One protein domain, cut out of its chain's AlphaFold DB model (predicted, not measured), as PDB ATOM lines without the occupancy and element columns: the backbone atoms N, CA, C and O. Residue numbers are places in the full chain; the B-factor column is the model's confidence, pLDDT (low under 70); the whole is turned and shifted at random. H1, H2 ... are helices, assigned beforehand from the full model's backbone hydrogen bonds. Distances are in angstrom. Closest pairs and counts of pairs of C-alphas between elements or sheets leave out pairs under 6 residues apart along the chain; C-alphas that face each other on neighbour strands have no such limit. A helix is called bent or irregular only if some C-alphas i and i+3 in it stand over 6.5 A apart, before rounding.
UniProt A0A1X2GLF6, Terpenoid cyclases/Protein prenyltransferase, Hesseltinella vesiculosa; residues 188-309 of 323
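What this domain is: This is residues 188 to 309 of the 323 residues of the protein "Terpenoid cyclases/Protein prenyltransferase" of Hesseltinella vesiculosa (UniProt A0A1X2GLF6). Three helices, H1, H2 and H6, form a cluster on one side, and from it the chain swings out in a wide, open loop through H3 and the short H4 and comes back along H5. H3, H4 and H5 each touch no helix, and residues 231 to 238, 243 to 249 and 263 to 269 stand free. The printed part has 122 residues with six named helices, H1 to H6 in order along the chain, and no named strand; its class is all helix. It is only just loose, close to compact, with a radius of gyration of the C-alphas of 16.8 A and spans of 45 by 39 by 31 A.

How they stand to each other: H1, residues 195 to 199, touches H2, residues 213 to 228, with residues 220 to 227 of H2 alone; the closest C-alphas, of Pro 195 and Gly 223, are 5.4 A apart. H1 also touches H6, residues 292 to 303, closest at the C-alphas of Glu 196 and Thr 296, 5.8 A apart. H2 and H6 touch at a steep tilt of 51 degrees, opposite ways; their closest C-alphas, of Tyr 224 and Leu 300, are 6.2 A apart. H3, residues 236 to 244, is apart from H2 and from H4, residues 255 to 258. H5, residues 273 to 287, is apart from H4 and from H6. Every O i to N i+4 pair is within hydrogen-bond range in H3 and H6, against 11 of 12 in H2, 10 of 11 in H5 and 0 of 1 in H1, where 2 of 2 O i to N i+3 pairs are; H4 is too short for an O i to N i+4 pair.

Where its parts are: H1 begins at C-alpha 195, (155.931, 160.587, 155.497). H2 is 23.2 A long and neither bent nor irregular, but only just: C-alphas 218 and 221 are 6.2 A apart. H3 is 12.5 A long, H5 22.1 A and H6 16.4 A, ending at C-alpha 303, (163.941, 160.384, 146.581).

The domain as a whole: The C-alphas farthest apart, of Ile 203 and Thr 236, are 49.0 A apart. The printed part has no cut; the links H1 to H2 and H4 to H5 are long. Mean pLDDT of the printed part is 76.6, and residues 188 to 192, 289 to 295 and 302 to 309 are under 70.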
ATOM      1  N   LEU A 188     142.696 150.194 147.279       42.78
ATOM      2  CA  LEU A 188     143.898 150.530 148.050       42.78
ATOM      3  C   LEU A 188     143.539 151.524 149.167       42.78
ATOM      4  O   LEU A 188     142.848 152.521 148.951       42.78
ATOM      5  N   TRP A 189     143.993 151.221 150.377       44.78
ATOM      6  CA  TRP A 189     143.685 151.941 151.609       44.78
ATOM      7  C   TRP A 189     144.130 153.414 151.578       44.78
ATOM      8  O   TRP A 189     145.306 153.701 151.367       44.78
ATOM      9  N   LEU A 190     143.221 154.351 151.880       50.72
ATOM     10  CA  LEU A 190     143.578 155.729 152.253       50.72
ATOM     11  C   LEU A 190     143.852 155.782 153.758       50.72
ATOM     12  O   LEU A 190     143.089 156.359 154.529       50.72
ATOM     13  N   LEU A 191     144.932 155.135 154.185       60.38
ATOM     14  CA  LEU A 191     145.471 155.391 155.514       60.38
ATOM     15  C   LEU A 191     146.303 156.673 155.477       60.38
ATOM     16  O   LEU A 191     146.912 156.962 154.443       60.38
ATOM     17  N   PRO A 192     146.373 157.439 156.580       61.69
ATOM     18  CA  PRO A 192     147.417 158.440 156.724       61.69
ATOM     19  C   PRO A 192     148.754 157.725 156.517       61.69
ATOM     20  O   PRO A 192     149.101 156.813 157.266       61.69
ATOM     21  N   VAL A 193     149.479 158.097 155.464       70.06
ATOM     22  CA  VAL A 193     150.834 157.606 155.206       70.06
ATOM     23  C   VAL A 193     151.756 158.672 155.782       70.06
ATOM     24  O   VAL A 193     152.110 159.601 155.052       70.06
ATOM     25  N   PRO A 194     152.083 158.628 157.092       73.94
ATOM     26  CA  PRO A 194     152.959 159.625 157.676       73.94
ATOM     27  C   PRO A 194     154.282 159.548 156.920       73.94
ATOM     28  O   PRO A 194     154.919 158.487 156.895       73.94
ATOM     29  N   PRO A 195     154.705 160.632 156.261       74.19
ATOM     30  CA  PRO A 195     155.931 160.587 155.497       74.19
ATOM     31  C   PRO A 195     157.121 160.259 156.434       74.19
ATOM     32  O   PRO A 195     158.125 159.703 156.003       74.19
ATOM     33  N   GLU A 196     157.035 160.552 157.738       77.88
ATOM     34  CA  GLU A 196     158.108 160.322 158.714       77.88
ATOM     35  C   GLU A 196     158.448 158.848 158.912       77.88
ATOM     36  O   GLU A 196     159.543 158.532 159.384       77.88
ATOM     37  N   LEU A 197     157.551 157.938 158.516       79.69
ATOM     38  CA  LEU A 197     157.826 156.505 158.519       79.69
ATOM     39  C   LEU A 197     159.091 156.196 157.703       79.69
ATOM     40  O   LEU A 197     159.872 155.325 158.080       79.69
ATOM     41  N   TRP A 198     159.340 156.968 156.641       78.94
ATOM     42  CA  TRP A 198     160.509 156.841 155.768       78.94
ATOM     43  C   TRP A 198     161.832 157.254 156.427       78.94
ATOM     44  O   TRP A 198     162.891 156.858 155.944       78.94
ATOM     45  N   LEU A 199     161.792 157.996 157.539       79.69
ATOM     46  CA  LEU A 199     162.977 158.381 158.313       79.69
ATOM     47  C   LEU A 199     163.317 157.384 159.431       79.69
ATOM     48  O   LEU A 199     164.325 157.557 160.122       79.69
ATOM     49  N   LEU A 200     162.490 156.355 159.645       82.56
ATOM     50  CA  LEU A 200     162.731 155.367 160.692       82.56
ATOM     51  C   LEU A 200     163.998 154.546 160.402       82.56
ATOM     52  O   LEU A 200     164.224 154.136 159.259       82.56
ATOM     53  N   PRO A 201     164.812 154.229 161.428       82.75
ATOM     54  CA  PRO A 201     165.956 153.344 161.255       82.75
ATOM     55  C   PRO A 201     165.496 151.950 160.808       82.75
ATOM     56  O   PRO A 201     164.506 151.421 161.316       82.75
ATOM     57  N   LYS A 202     166.270 151.314 159.916       79.44
ATOM     58  CA  LYS A 202     165.982 149.976 159.348       79.44
ATOM     59  C   LYS A 202     165.808 148.858 160.385       79.44
ATOM     60  O   LYS A 202     165.292 147.800 160.051       79.44
ATOM     61  N   ILE A 203     166.252 149.084 161.620       82.88
ATOM     62  CA  ILE A 203     166.135 148.142 162.740       82.88
ATOM     63  C   ILE A 203     164.665 147.960 163.157       82.88
ATOM     64  O   ILE A 203     164.299 146.907 163.670       82.88
ATOM     65  N   LEU A 204     163.808 148.965 162.935       80.38
ATOM     66  CA  LEU A 204     162.391 148.866 163.274       80.38
ATOM     67  C   LEU A 204     161.635 148.034 162.224       80.38
ATOM     68  O   LEU A 204     161.746 148.326 161.031       80.38
ATOM     69  N   PRO A 205     160.791 147.069 162.637       70.62
ATOM     70  CA  PRO A 205     160.067 146.190 161.711       70.62
ATOM     71  C   PRO A 205     159.029 146.937 160.858       70.62
ATOM     72  O   PRO A 205     158.600 146.442 159.821       70.62
ATOM     73  N   PHE A 206     158.646 148.147 161.274       76.50
ATOM     74  CA  PHE A 206     157.727 149.027 160.551       76.50
ATOM     75  C   PHE A 206     158.433 149.973 159.572       76.50
ATOM     76  O   PHE A 206     157.757 150.732 158.882       76.50
ATOM     77  N   CYS A 207     159.772 149.958 159.508       79.44
ATOM     78  CA  CYS A 207     160.520 150.793 158.576       79.44
ATOM     79  C   CYS A 207     160.133 150.429 157.130       79.44
ATOM     80  O   CYS A 207     160.313 149.274 156.723       79.44
ATOM     81  N   PRO A 208     159.680 151.397 156.315       77.56
ATOM     82  CA  PRO A 208     159.316 151.156 154.926       77.56
ATOM     83  C   PRO A 208     160.457 150.606 154.074       77.56
ATOM     84  O   PRO A 208     160.211 149.958 153.063       77.56
ATOM     85  N   GLY A 209     161.714 150.803 154.491       76.00
ATOM     86  CA  GLY A 209     162.884 150.222 153.833       76.00
ATOM     87  C   GLY A 209     162.840 148.693 153.732       76.00
ATOM     88  O   GLY A 209     163.412 148.147 152.792       76.00
ATOM     89  N   SER A 210     162.124 148.018 154.633       78.94
ATOM     90  CA  SER A 210     161.975 146.557 154.657       78.94
ATOM     91  C   SER A 210     160.673 146.063 154.014       78.94
ATOM     92  O   SER A 210     160.428 144.860 153.975       78.94
ATOM     93  N   TRP A 211     159.817 146.964 153.518       81.75
ATOM     94  CA  TRP A 211     158.565 146.580 152.867       81.75
ATOM     95  C   TRP A 211     158.802 145.996 151.477       81.75
ATOM     96  O   TRP A 211     159.809 146.268 150.819       81.75
ATOM     97  N   TRP A 212     157.816 145.233 151.003       80.50
ATOM     98  CA  TRP A 212     157.803 144.732 149.636       80.50
ATOM     99  C   TRP A 212     157.919 145.881 148.627       80.50
ATOM    100  O   TRP A 212     157.287 146.929 148.780       80.50
ATOM    101  N   VAL A 213     158.733 145.684 147.586       77.06
ATOM    102  CA  VAL A 213     159.138 146.750 146.659       77.06
ATOM    103  C   VAL A 213     157.956 147.474 146.012       77.06
ATOM    104  O   VAL A 213     157.980 148.699 145.935       77.06
ATOM    105  N   HIS A 214     156.893 146.758 145.639       73.94
ATOM    106  CA  HIS A 214     155.696 147.370 145.058       73.94
ATOM    107  C   HIS A 214     154.942 148.242 146.064       73.94
ATOM    108  O   HIS A 214     154.566 149.361 145.725       73.94
ATOM    109  N   CYS A 215     154.791 147.787 147.314       78.06
ATOM    110  CA  CYS A 215     154.214 148.616 148.372       78.06
ATOM    111  C   CYS A 215     155.022 149.907 148.532       78.06
ATOM    112  O   CYS A 215     154.447 150.989 148.582       78.06
ATOM    113  N   ARG A 216     156.360 149.818 148.542       78.19
ATOM    114  CA  ARG A 216     157.215 151.010 148.649       78.19
ATOM    115  C   ARG A 216     156.973 151.983 147.492       78.19
ATOM    116  O   ARG A 216     156.734 153.159 147.733       78.19
ATOM    117  N   LEU A 217     156.984 151.488 146.256       76.62
ATOM    118  CA  LEU A 217     156.817 152.318 145.058       76.62
ATOM    119  C   LEU A 217     155.461 153.034 144.988       76.62
ATOM    120  O   LEU A 217     155.394 154.122 144.426       76.62
ATOM    121  N   VAL A 218     154.406 152.462 145.574       77.19
ATOM    122  CA  VAL A 218     153.076 153.089 145.641       77.19
ATOM    123  C   VAL A 218     152.982 154.077 146.810       77.19
ATOM    124  O   VAL A 218     152.560 155.219 146.632       77.19
ATOM    125  N   TYR A 219     153.420 153.680 148.009       78.50
ATOM    126  CA  TYR A 219     153.248 154.496 149.216       78.50
ATOM    127  C   TYR A 219     154.195 155.707 149.299       78.50
ATOM    128  O   TYR A 219     153.844 156.683 149.959       78.50
ATOM    129  N   ILE A 220     155.357 155.695 148.630       77.88
ATOM    130  CA  ILE A 220     156.269 156.859 148.556       77.88
ATOM    131  C   ILE A 220     155.575 158.085 147.927       77.88
ATOM    132  O   ILE A 220     155.442 159.108 148.606       77.88
ATOM    133  N   PRO A 221     155.106 158.028 146.664       76.06
ATOM    134  CA  PRO A 221     154.431 159.159 146.026       76.06
ATOM    135  C   PRO A 221     153.082 159.490 146.676       76.06
ATOM    136  O   PRO A 221     152.766 160.670 146.811       76.06
ATOM    137  N   MET A 222     152.318 158.496 147.155       79.12
ATOM    138  CA  MET A 222     151.090 158.764 147.918       79.12
ATOM    139  C   MET A 222     151.379 159.557 149.198       79.12
ATOM    140  O   MET A 222     150.705 160.548 149.462       79.12
ATOM    141  N   GLY A 223     152.407 159.171 149.963       78.56
ATOM    142  CA  GLY A 223     152.829 159.888 151.168       78.56
ATOM    143  C   GLY A 223     153.293 161.315 150.873       78.56
ATOM    144  O   GLY A 223     152.972 162.230 151.628       78.56
ATOM    145  N   TYR A 224     153.979 161.536 149.747       77.81
ATOM    146  CA  TYR A 224     154.377 162.876 149.308       77.81
ATOM    147  C   TYR A 224     153.173 163.768 148.978       77.81
ATOM    148  O   TYR A 224     153.061 164.875 149.511       77.81
ATOM    149  N   LEU A 225     152.252 163.284 148.136       78.50
ATOM    150  CA  LEU A 225     151.041 164.024 147.761       78.50
ATOM    151  C   LEU A 225     150.166 164.308 148.985       78.50
ATOM    152  O   LEU A 225     149.665 165.422 149.152       78.50
ATOM    153  N   TYR A 226     150.051 163.326 149.881       78.44
ATOM    154  CA  TYR A 226     149.339 163.459 151.142       78.44
ATOM    155  C   TYR A 226     149.970 164.519 152.051       78.44
ATOM    156  O   TYR A 226     149.250 165.364 152.583       78.44
ATOM    157  N   ALA A 227     151.300 164.531 152.189       77.06
ATOM    158  CA  ALA A 227     152.028 165.522 152.981       77.06
ATOM    159  C   ALA A 227     151.903 166.945 152.410       77.06
ATOM    160  O   ALA A 227     151.786 167.903 153.170       77.06
ATOM    161  N   LYS A 228     151.882 167.090 151.078       78.12
ATOM    162  CA  LYS A 228     151.639 168.371 150.392       78.12
ATOM    163  C   LYS A 228     150.182 168.829 150.424       78.12
ATOM    164  O   LYS A 228     149.931 169.976 150.076       78.12
ATOM    165  N   ARG A 229     149.234 167.956 150.791       78.62
ATOM    166  CA  ARG A 229     147.787 168.184 150.603       78.62
ATOM    167  C   ARG A 229     147.444 168.529 149.150       78.62
ATOM    168  O   ARG A 229     146.636 169.415 148.876       78.62
ATOM    169  N   ALA A 230     148.084 167.817 148.220       76.38
ATOM    170  CA  ALA A 230     147.887 168.005 146.790       76.38
ATOM    171  C   ALA A 230     146.404 167.863 146.426       76.38
ATOM    172  O   ALA A 230     145.810 166.810 146.646       76.38
ATOM    173  N   THR A 231     145.813 168.929 145.885       78.56
ATOM    174  CA  THR A 231     144.389 168.987 145.541       78.56
ATOM    175  C   THR A 231     144.237 169.517 144.121       78.56
ATOM    176  O   THR A 231     144.915 170.473 143.742       78.56
ATOM    177  N   ALA A 232     143.367 168.887 143.329       78.25
ATOM    178  CA  ALA A 232     143.029 169.361 141.991       78.25
ATOM    179  C   ALA A 232     142.244 170.682 142.051       78.25
ATOM    180  O   ALA A 232     141.589 170.989 143.049       78.25
ATOM    181  N   LEU A 233     142.290 171.460 140.968       78.62
ATOM    182  CA  LEU A 233     141.553 172.716 140.879       78.62
ATOM    183  C   LEU A 233     140.037 172.473 140.986       78.62
ATOM    184  O   LEU A 233     139.499 171.522 140.408       78.62
ATOM    185  N   LEU A 234     139.343 173.360 141.705       82.88
ATOM    186  CA  LEU A 234     137.884 173.372 141.731       82.88
ATOM    187  C   LEU A 234     137.370 173.980 140.420       82.88
ATOM    188  O   LEU A 234     137.410 175.190 140.220       82.88
ATOM    189  N   THR A 235     136.936 173.114 139.515       86.19
ATOM    190  CA  THR A 235     136.337 173.441 138.224       86.19
ATOM    191  C   THR A 235     134.851 173.097 138.269       86.19
ATOM    192  O   THR A 235     134.390 172.407 139.177       86.19
ATOM    193  N   THR A 236     134.091 173.537 137.266       87.56
ATOM    194  CA  THR A 236     132.678 173.148 137.122       87.56
ATOM    195  C   THR A 236     132.505 171.628 137.068       87.56
ATOM    196  O   THR A 236     131.568 171.096 137.651       87.56
ATOM    197  N   PHE A 237     133.447 170.925 136.435       83.38
ATOM    198  CA  PHE A 237     133.470 169.466 136.374       83.38
ATOM    199  C   PHE A 237     133.781 168.823 137.732       83.38
ATOM    200  O   PHE A 237     133.061 167.935 138.173       83.38
ATOM    201  N   THR A 238     134.819 169.273 138.446       81.31
ATOM    202  CA  THR A 238     135.127 168.683 139.762       81.31
ATOM    203  C   THR A 238     134.073 169.024 140.812       81.31
ATOM    204  O   THR A 238     133.909 168.272 141.772       81.31
ATOM    205  N   GLN A 239     133.326 170.114 140.624       84.06
ATOM    206  CA  GLN A 239     132.145 170.419 141.418       84.06
ATOM    207  C   GLN A 239     130.990 169.453 141.123       84.06
ATOM    208  O   GLN A 239     130.436 168.912 142.077       84.06
ATOM    209  N   SER A 240     130.678 169.161 139.852       85.75
ATOM    210  CA  SER A 240     129.606 168.206 139.519       85.75
ATOM    211  C   SER A 240     129.897 166.810 140.075       85.75
ATOM    212  O   SER A 240     129.022 166.184 140.666       85.75
ATOM    213  N   LEU A 241     131.159 166.367 140.038       84.69
ATOM    214  CA  LEU A 241     131.571 165.102 140.655       84.69
ATOM    215  C   LEU A 241     131.261 165.034 142.160       84.69
ATOM    216  O   LEU A 241     130.897 163.974 142.660       84.69
ATOM    217  N   ARG A 242     131.381 166.140 142.907       84.31
ATOM    218  CA  ARG A 242     131.044 166.156 144.346       84.31
ATOM    219  C   ARG A 242     129.551 165.996 144.599       84.31
ATOM    220  O   ARG A 242     129.175 165.520 145.665       84.31
ATOM    221  N   GLU A 243     128.722 166.423 143.659       85.06
ATOM    222  CA  GLU A 243     127.267 166.304 143.741       85.06
ATOM    223  C   GLU A 243     126.805 164.904 143.308       85.06
ATOM    224  O   GLU A 243     125.844 164.379 143.859       85.06
ATOM    225  N   GLU A 244     127.520 164.276 142.371       86.50
ATOM    226  CA  GLU A 244     127.183 162.957 141.823       86.50
ATOM    227  C   GLU A 244     127.689 161.778 142.675       86.50
ATOM    228  O   GLU A 244     127.017 160.752 142.765       86.50
ATOM    229  N   LEU A 245     128.871 161.892 143.297       84.62
ATOM    230  CA  LEU A 245     129.538 160.758 143.958       84.62
ATOM    231  C   LEU A 245     129.035 160.456 145.377       84.62
ATOM    232  O   LEU A 245     129.252 159.349 145.877       84.62
ATOM    233  N   TYR A 246     128.417 161.420 146.060       83.62
ATOM    234  CA  TYR A 246     128.010 161.273 147.459       83.62
ATOM    235  C   TYR A 246     126.489 161.263 147.600       83.62
ATOM    236  O   TYR A 246     125.788 162.081 147.020       83.62
ATOM    237  N   VAL A 247     125.977 160.371 148.451       87.31
ATOM    238  CA  VAL A 247     124.534 160.283 148.756       87.31
ATOM    239  C   VAL A 247     124.036 161.511 149.531       87.31
ATOM    240  O   VAL A 247     122.861 161.861 149.468       87.31
ATOM    241  N   GLN A 248     124.929 162.167 150.271       86.38
ATOM    242  CA  GLN A 248     124.636 163.350 151.077       86.38
ATOM    243  C   GLN A 248     125.465 164.549 150.597       86.38
ATOM    244  O   GLN A 248     126.548 164.341 150.042       86.38
ATOM    245  N   PRO A 249     125.012 165.795 150.841       87.62
ATOM    246  CA  PRO A 249     125.753 166.986 150.439       87.62
ATOM    247  C   PRO A 249     127.190 166.953 150.961       87.62
ATOM    248  O   PRO A 249     127.408 166.711 152.152       87.62
ATOM    249  N   CYS A 250     128.159 167.223 150.083       84.38
ATOM    250  CA  CYS A 250     129.592 167.120 150.375       84.38
ATOM    251  C   CYS A 250     130.000 167.898 151.646       84.38
ATOM    252  O   CYS A 250     130.770 167.393 152.464       84.38
ATOM    253  N   ASP A 251     129.403 169.073 151.870       87.75
ATOM    254  CA  ASP A 251     129.686 169.938 153.025       87.75
ATOM    255  C   ASP A 251     129.183 169.377 154.367       87.75
ATOM    256  O   ASP A 251     129.662 169.766 155.430       87.75
ATOM    257  N   SER A 252     128.223 168.451 154.331       89.12
ATOM    258  CA  SER A 252     127.661 167.799 155.522       89.12
ATOM    259  C   SER A 252     128.428 166.538 155.940       89.12
ATOM    260  O   SER A 252     128.155 165.957 156.990       89.12
ATOM    261  N   ILE A 253     129.399 166.095 155.130       87.25
ATOM    262  CA  ILE A 253     130.149 164.862 155.372       87.25
ATOM    263  C   ILE A 253     131.165 165.068 156.499       87.25
ATOM    264  O   ILE A 253     132.119 165.838 156.391       87.25
ATOM    265  N   HIS A 254     131.027 164.286 157.568       86.25
ATOM    266  CA  HIS A 254     132.043 164.184 158.613       86.25
ATOM    267  C   HIS A 254     133.210 163.296 158.159       86.25
ATOM    268  O   HIS A 254     133.225 162.089 158.424       86.25
ATOM    269  N   TRP A 255     134.196 163.895 157.481       82.31
ATOM    270  CA  TRP A 255     135.347 163.205 156.878       82.31
ATOM    271  C   TRP A 255     136.170 162.353 157.852       82.31
ATOM    272  O   TRP A 255     136.631 161.275 157.479       82.31
ATOM    273  N   ASP A 256     136.302 162.768 159.113       80.25
ATOM    274  CA  ASP A 256     137.068 162.011 160.112       80.25
ATOM    275  C   ASP A 256     136.467 160.635 160.416       80.25
ATOM    276  O   ASP A 256     137.199 159.675 160.660       80.25
ATOM    277  N   GLN A 257     135.140 160.511 160.337       81.62
ATOM    278  CA  GLN A 257     134.444 159.240 160.544       81.62
ATOM    279  C   GLN A 257     134.565 158.312 159.327       81.62
ATOM    280  O   GLN A 257     134.415 157.099 159.463       81.62
ATOM    281  N   GLN A 258     134.893 158.852 158.148       83.62
ATOM    282  CA  GLN A 258     134.944 158.079 156.905       83.62
ATOM    283  C   GLN A 258     136.270 157.328 156.709       83.62
ATOM    284  O   GLN A 258     136.360 156.473 155.833       83.62
ATOM    285  N   ARG A 259     137.295 157.592 157.535       76.38
ATOM    286  CA  ARG A 259     138.642 156.995 157.399       76.38
ATOM    287  C   ARG A 259     138.637 155.461 157.426       76.38
ATOM    288  O   ARG A 259     139.402 154.838 156.698       76.38
ATOM    289  N   ASN A 260     137.764 154.869 158.242       78.25
ATOM    290  CA  ASN A 260     137.575 153.417 158.345       78.25
ATOM    291  C   ASN A 260     136.208 152.960 157.799       78.25
ATOM    292  O   ASN A 260     135.827 151.811 158.011       78.25
ATOM    293  N   ASN A 261     135.453 153.845 157.134       82.56
ATOM    294  CA  ASN A 261     134.158 153.502 156.551       82.56
ATOM    295  C   ASN A 261     134.376 152.879 155.165       82.56
ATOM    296  O   ASN A 261     134.677 153.577 154.194       82.56
ATOM    297  N   VAL A 262     134.282 151.553 155.094       79.69
ATOM    298  CA  VAL A 262     134.467 150.767 153.870       79.69
ATOM    299  C   VAL A 262     133.274 149.835 153.716       79.69
ATOM    300  O   VAL A 262     132.810 149.261 154.700       79.69
ATOM    301  N   CYS A 263     132.783 149.685 152.484       81.75
ATOM    302  CA  CYS A 263     131.730 148.725 152.186       81.75
ATOM    303  C   CYS A 263     132.203 147.309 152.542       81.75
ATOM    304  O   CYS A 263     133.277 146.885 152.117       81.75
ATOM    305  N   GLU A 264     131.397 146.570 153.307       80.12
ATOM    306  CA  GLU A 264     131.728 145.204 153.731       80.12
ATOM    307  C   GLU A 264     131.940 144.268 152.531       80.12
ATOM    308  O   GLU A 264     132.815 143.406 152.572       80.12
ATOM    309  N   ALA A 265     131.209 144.491 151.433       78.69
ATOM    310  CA  ALA A 265     131.332 143.706 150.206       78.69
ATOM    311  C   ALA A 265     132.710 143.838 149.527       78.69
ATOM    312  O   ALA A 265     133.169 142.886 148.898       78.69
ATOM    313  N   ASP A 266     133.389 144.977 149.696       75.88
ATOM    314  CA  ASP A 266     134.691 145.263 149.076       75.88
ATOM    315  C   ASP A 266     135.875 144.999 150.027       75.88
ATOM    316  O   ASP A 266     137.048 145.124 149.654       75.88
ATOM    317  N   LEU A 267     135.591 144.635 151.281       79.12
ATOM    318  CA  LEU A 267     136.588 144.471 152.331       79.12
ATOM    319  C   LEU A 267     137.250 143.088 152.266       79.12
ATOM    320  O   LEU A 267     136.951 142.187 153.047       79.12
ATOM    321  N   TYR A 268     138.214 142.924 151.358       77.06
ATOM    322  CA  TYR A 268     138.936 141.653 151.209       77.06
ATOM    323  C   TYR A 268     139.793 141.279 152.435       77.06
ATOM    324  O   TYR A 268     139.942 140.107 152.774       77.06
ATOM    325  N   THR A 269     140.404 142.261 153.103       78.56
ATOM    326  CA  THR A 269     141.251 142.032 154.286       78.56
ATOM    327  C   THR A 269     140.819 142.971 155.407       78.56
ATOM    328  O   THR A 269     141.206 144.137 155.389       78.56
ATOM    329  N   PRO A 270     140.017 142.513 156.382       79.88
ATOM    330  CA  PRO A 270     139.563 143.379 157.461       79.88
ATOM    331  C   PRO A 270     140.733 143.837 158.336       79.88
ATOM    332  O   PRO A 270     141.714 143.114 158.538       79.88
ATOM    333  N   HIS A 271     140.620 145.045 158.883       78.31
ATOM    334  CA  HIS A 271     141.603 145.558 159.825       78.31
ATOM    335  C   HIS A 271     141.684 144.696 161.084       78.31
ATOM    336  O   HIS A 271     140.687 144.230 161.637       78.31
ATOM    337  N   THR A 272     142.908 144.532 161.583       85.50
ATOM    338  CA  THR A 272     143.118 144.011 162.932       85.50
ATOM    339  C   THR A 272     142.895 145.127 163.952       85.50
ATOM    340  O   THR A 272     143.195 146.290 163.685       85.50
ATOM    341  N   LYS A 273     142.473 144.779 165.175       84.69
ATOM    342  CA  LYS A 273     142.303 145.754 166.274       84.69
ATOM    343  C   LYS A 273     143.575 146.564 166.563       84.69
ATOM    344  O   LYS A 273     143.502 147.714 166.988       84.69
ATOM    345  N   MET A 274     144.743 145.959 166.336       84.06
ATOM    346  CA  MET A 274     146.037 146.633 166.443       84.06
ATOM    347  C   MET A 274     146.184 147.726 165.378       84.06
ATOM    348  O   MET A 274     146.609 148.832 165.702       84.06
ATOM    349  N   MET A 275     145.802 147.438 164.133       80.94
ATOM    350  CA  MET A 275     145.834 148.411 163.040       80.94
ATOM    351  C   MET A 275     144.879 149.578 163.302       80.94
ATOM    352  O   MET A 275     145.270 150.730 163.146       80.94
ATOM    353  N   ASP A 276     143.672 149.307 163.806       82.25
ATOM    354  CA  ASP A 276     142.721 150.365 164.170       82.25
ATOM    355  C   ASP A 276     143.266 151.288 165.266       82.25
ATOM    356  O   ASP A 276     143.074 152.506 165.218       82.25
ATOM    357  N   LEU A 277     143.970 150.727 166.255       85.19
ATOM    358  CA  LEU A 277     144.630 151.512 167.294       85.19
ATOM    359  C   LEU A 277     145.764 152.371 166.715       85.19
ATOM    360  O   LEU A 277     145.843 153.561 167.024       85.19
ATOM    361  N   LEU A 278     146.612 151.798 165.858       81.88
ATOM    362  CA  LEU A 278     147.695 152.528 165.195       81.88
ATOM    363  C   LEU A 278     147.155 153.667 164.323       81.88
ATOM    364  O   LEU A 278     147.654 154.785 164.411       81.88
ATOM    365  N   ASN A 279     146.086 153.427 163.564       80.56
ATOM    366  CA  ASN A 279     145.436 154.440 162.731       80.56
ATOM    367  C   ASN A 279     144.891 155.610 163.561       80.56
ATOM    368  O   ASN A 279     145.013 156.771 163.155       80.56
ATOM    369  N   LYS A 280     144.339 155.334 164.751       82.31
ATOM    370  CA  LYS A 280     143.918 156.383 165.693       82.31
ATOM    371  C   LYS A 280     145.109 157.209 166.171       82.31
ATOM    372  O   LYS A 280     145.050 158.433 166.111       82.31
ATOM    373  N   ILE A 281     146.198 156.562 166.592       84.19
ATOM    374  CA  ILE A 281     147.424 157.251 167.036       84.19
ATOM    375  C   ILE A 281     147.986 158.131 165.911       84.19
ATOM    376  O   ILE A 281     148.310 159.295 166.145       84.19
ATOM    377  N   LEU A 282     148.051 157.603 164.686       79.62
ATOM    378  CA  LEU A 282     148.527 158.330 163.510       79.62
ATOM    379  C   LEU A 282     147.655 159.543 163.175       79.62
ATOM    380  O   LEU A 282     148.185 160.591 162.829       79.62
ATOM    381  N   THR A 283     146.338 159.425 163.338       78.81
ATOM    382  CA  THR A 283     145.406 160.543 163.133       78.81
ATOM    383  C   THR A 283     145.657 161.677 164.128       78.81
ATOM    384  O   THR A 283     145.668 162.840 163.741       78.81
ATOM    385  N   TYR A 284     145.926 161.370 165.401       81.25
ATOM    386  CA  TYR A 284     146.305 162.403 166.372       81.25
ATOM    387  C   TYR A 284     147.675 163.014 166.069       81.25
ATOM    388  O   TYR A 284     147.852 164.222 166.206       81.25
ATOM    389  N   TYR A 285     148.635 162.190 165.642       80.31
ATOM    390  CA  TYR A 285     149.962 162.653 165.247       80.31
ATOM    391  C   TYR A 285     149.897 163.633 164.063       80.31
ATOM    392  O   TYR A 285     150.587 164.647 164.077       80.31
ATOM    393  N   GLU A 286     149.023 163.378 163.089       76.25
ATOM    394  CA  GLU A 286     148.802 164.225 161.909       76.25
ATOM    395  C   GLU A 286     148.366 165.662 162.257       76.25
ATOM    396  O   GLU A 286     148.701 166.604 161.541       76.25
ATOM    397  N   ILE A 287     147.632 165.846 163.359       76.56
ATOM    398  CA  ILE A 287     147.151 167.167 163.799       76.56
ATOM    399  C   ILE A 287     148.307 168.027 164.340       76.56
ATOM    400  O   ILE A 287     148.223 169.259 164.345       76.56
ATOM    401  N   LEU A 288     149.403 167.407 164.789       76.56
ATOM    402  CA  LEU A 288     150.529 168.116 165.387       76.56
ATOM    403  C   LEU A 288     151.390 168.787 164.297       76.56
ATOM    404  O   LEU A 288     151.968 168.095 163.459       76.56
ATOM    405  N   PRO A 289     151.560 170.124 164.313       64.06
ATOM    406  CA  PRO A 289     152.391 170.827 163.340       64.06
ATOM    407  C   PRO A 289     153.878 170.610 163.658       64.06
ATOM    408  O   PRO A 289     154.514 171.402 164.353       64.06
ATOM    409  N   LEU A 290     154.443 169.501 163.180       64.31
ATOM    410  CA  LEU A 290     155.833 169.131 163.435       64.31
ATOM    411  C   LEU A 290     156.756 169.622 162.315       64.31
ATOM    412  O   LEU A 290     156.632 169.219 161.163       64.31
ATOM    413  N   ASN A 291     157.804 170.369 162.680       62.22
ATOM    414  CA  ASN A 291     158.897 170.756 161.771       62.22
ATOM    415  C   ASN A 291     159.584 169.550 161.086       62.22
ATOM    416  O   ASN A 291     160.269 169.707 160.077       62.22
ATOM    417  N   ARG A 292     159.407 168.331 161.618       60.84
ATOM    418  CA  ARG A 292     159.906 167.081 161.020       60.84
ATOM    419  C   ARG A 292     159.191 166.724 159.716       60.84
ATOM    420  O   ARG A 292     159.813 166.081 158.873       60.84
ATOM    421  N   MET A 293     157.962 167.195 159.502       65.50
ATOM    422  CA  MET A 293     157.250 166.995 158.238       65.50
ATOM    423  C   MET A 293     157.968 167.682 157.073       65.50
ATOM    424  O   MET A 293     158.059 167.098 156.000       65.50
ATOM    425  N   VAL A 294     158.567 168.858 157.296       66.94
ATOM    426  CA  VAL A 294     159.306 169.606 156.259       66.94
ATOM    427  C   VAL A 294     160.540 168.834 155.790       66.94
ATOM    428  O   VAL A 294     160.699 168.601 154.597       66.94
ATOM    429  N   LYS A 295     161.369 168.341 156.718       66.81
ATOM    430  CA  LYS A 295     162.566 167.542 156.381       66.81
ATOM    431  C   LYS A 295     162.225 166.238 155.672       66.81
ATOM    432  O   LYS A 295     162.944 165.762 154.803       66.81
ATOM    433  N   THR A 296     161.119 165.635 156.075       70.94
ATOM    434  CA  THR A 296     160.629 164.418 155.448       70.94
ATOM    435  C   THR A 296     160.112 164.684 154.040       70.94
ATOM    436  O   THR A 296     160.335 163.888 153.136       70.94
ATOM    437  N   LEU A 297     159.447 165.817 153.842       73.06
ATOM    438  CA  LEU A 297     158.990 166.246 152.535       73.06
ATOM    439  C   LEU A 297     160.170 166.536 151.604       73.06
ATOM    440  O   LEU A 297     160.125 166.117 150.456       73.06
ATOM    441  N   GLU A 298     161.236 167.164 152.108       73.81
ATOM    442  CA  GLU A 298     162.511 167.314 151.391       73.81
ATOM    443  C   GLU A 298     163.121 165.952 151.038       73.81
ATOM    444  O   GLU A 298     163.557 165.748 149.910       73.81
ATOM    445  N   PHE A 299     163.115 164.988 151.964       73.12
ATOM    446  CA  PHE A 299     163.595 163.630 151.699       73.12
ATOM    447  C   PHE A 299     162.764 162.914 150.625       73.12
ATOM    448  O   PHE A 299     163.320 162.304 149.711       73.12
ATOM    449  N   LEU A 300     161.434 162.984 150.708       73.62
ATOM    450  CA  LEU A 300     160.539 162.411 149.704       73.62
ATOM    451  C   LEU A 300     160.736 163.080 148.346       73.62
ATOM    452  O   LEU A 300     160.870 162.391 147.344       73.62
ATOM    453  N   ASP A 301     160.841 164.403 148.319       71.44
ATOM    454  CA  ASP A 301     161.148 165.166 147.118       71.44
ATOM    455  C   ASP A 301     162.505 164.735 146.527       71.44
ATOM    456  O   ASP A 301     162.599 164.406 145.351       71.44
ATOM    457  N   MET A 302     163.561 164.608 147.337       67.50
ATOM    458  CA  MET A 302     164.874 164.120 146.889       67.50
ATOM    459  C   MET A 302     164.869 162.671 146.386       67.50
ATOM    460  O   MET A 302     165.663 162.332 145.508       67.50
ATOM    461  N   THR A 303     164.033 161.806 146.961       66.25
ATOM    462  CA  THR A 303     163.941 160.384 146.581       66.25
ATOM    463  C   THR A 303     163.036 160.145 145.380       66.25
ATOM    464  O   THR A 303     163.069 159.054 144.803       66.25
ATOM    465  N   GLN A 304     162.272 161.152 144.953       64.31
ATOM    466  CA  GLN A 304     161.558 161.098 143.689       64.31
ATOM    467  C   GLN A 304     162.541 161.087 142.520       64.31
ATOM    468  O   GLN A 304     163.552 161.791 142.487       64.31
ATOM    469  N   ILE A 305     162.210 160.288 141.510       60.06
ATOM    470  CA  ILE A 305     162.917 160.303 140.236       60.06
ATOM    471  C   ILE A 305     162.512 161.596 139.519       60.06
ATOM    472  O   ILE A 305     161.533 161.633 138.789       60.06
ATOM    473  N   LYS A 306     163.257 162.679 139.761       59.19
ATOM    474  CA  LYS A 306     163.000 164.006 139.167       59.19
ATOM    475  C   LYS A 306     163.519 164.166 137.741       59.19
ATOM    476  O   LYS A 306     163.389 165.227 137.139       59.19
ATOM    477  N   ARG A 307     164.230 163.160 137.236       50.12
ATOM    478  CA  ARG A 307     164.857 163.188 135.918       50.12
ATOM    479  C   ARG A 307     164.417 161.964 135.152       50.12
ATOM    480  O   ARG A 307     164.577 160.843 135.632       50.12
ATOM    481  N   ASN A 308     163.939 162.203 133.942       49.75
ATOM    482  CA  ASN A 308     163.726 161.153 132.967       49.75
ATOM    483  C   ASN A 308     165.032 160.375 132.760       49.75
ATOM    484  O   ASN A 308     166.129 160.945 132.803       49.75
ATOM    485  N   ALA A 309     164.926 159.063 132.557       54.72
ATOM    486  CA  ALA A 309     166.094 158.259 132.226       54.72
ATOM    487  C   ALA A 309     166.745 158.798 130.933       54.72
ATOM    488  O   ALA A 309     166.024 159.201 130.015       54.72
TER     489      ALA A 309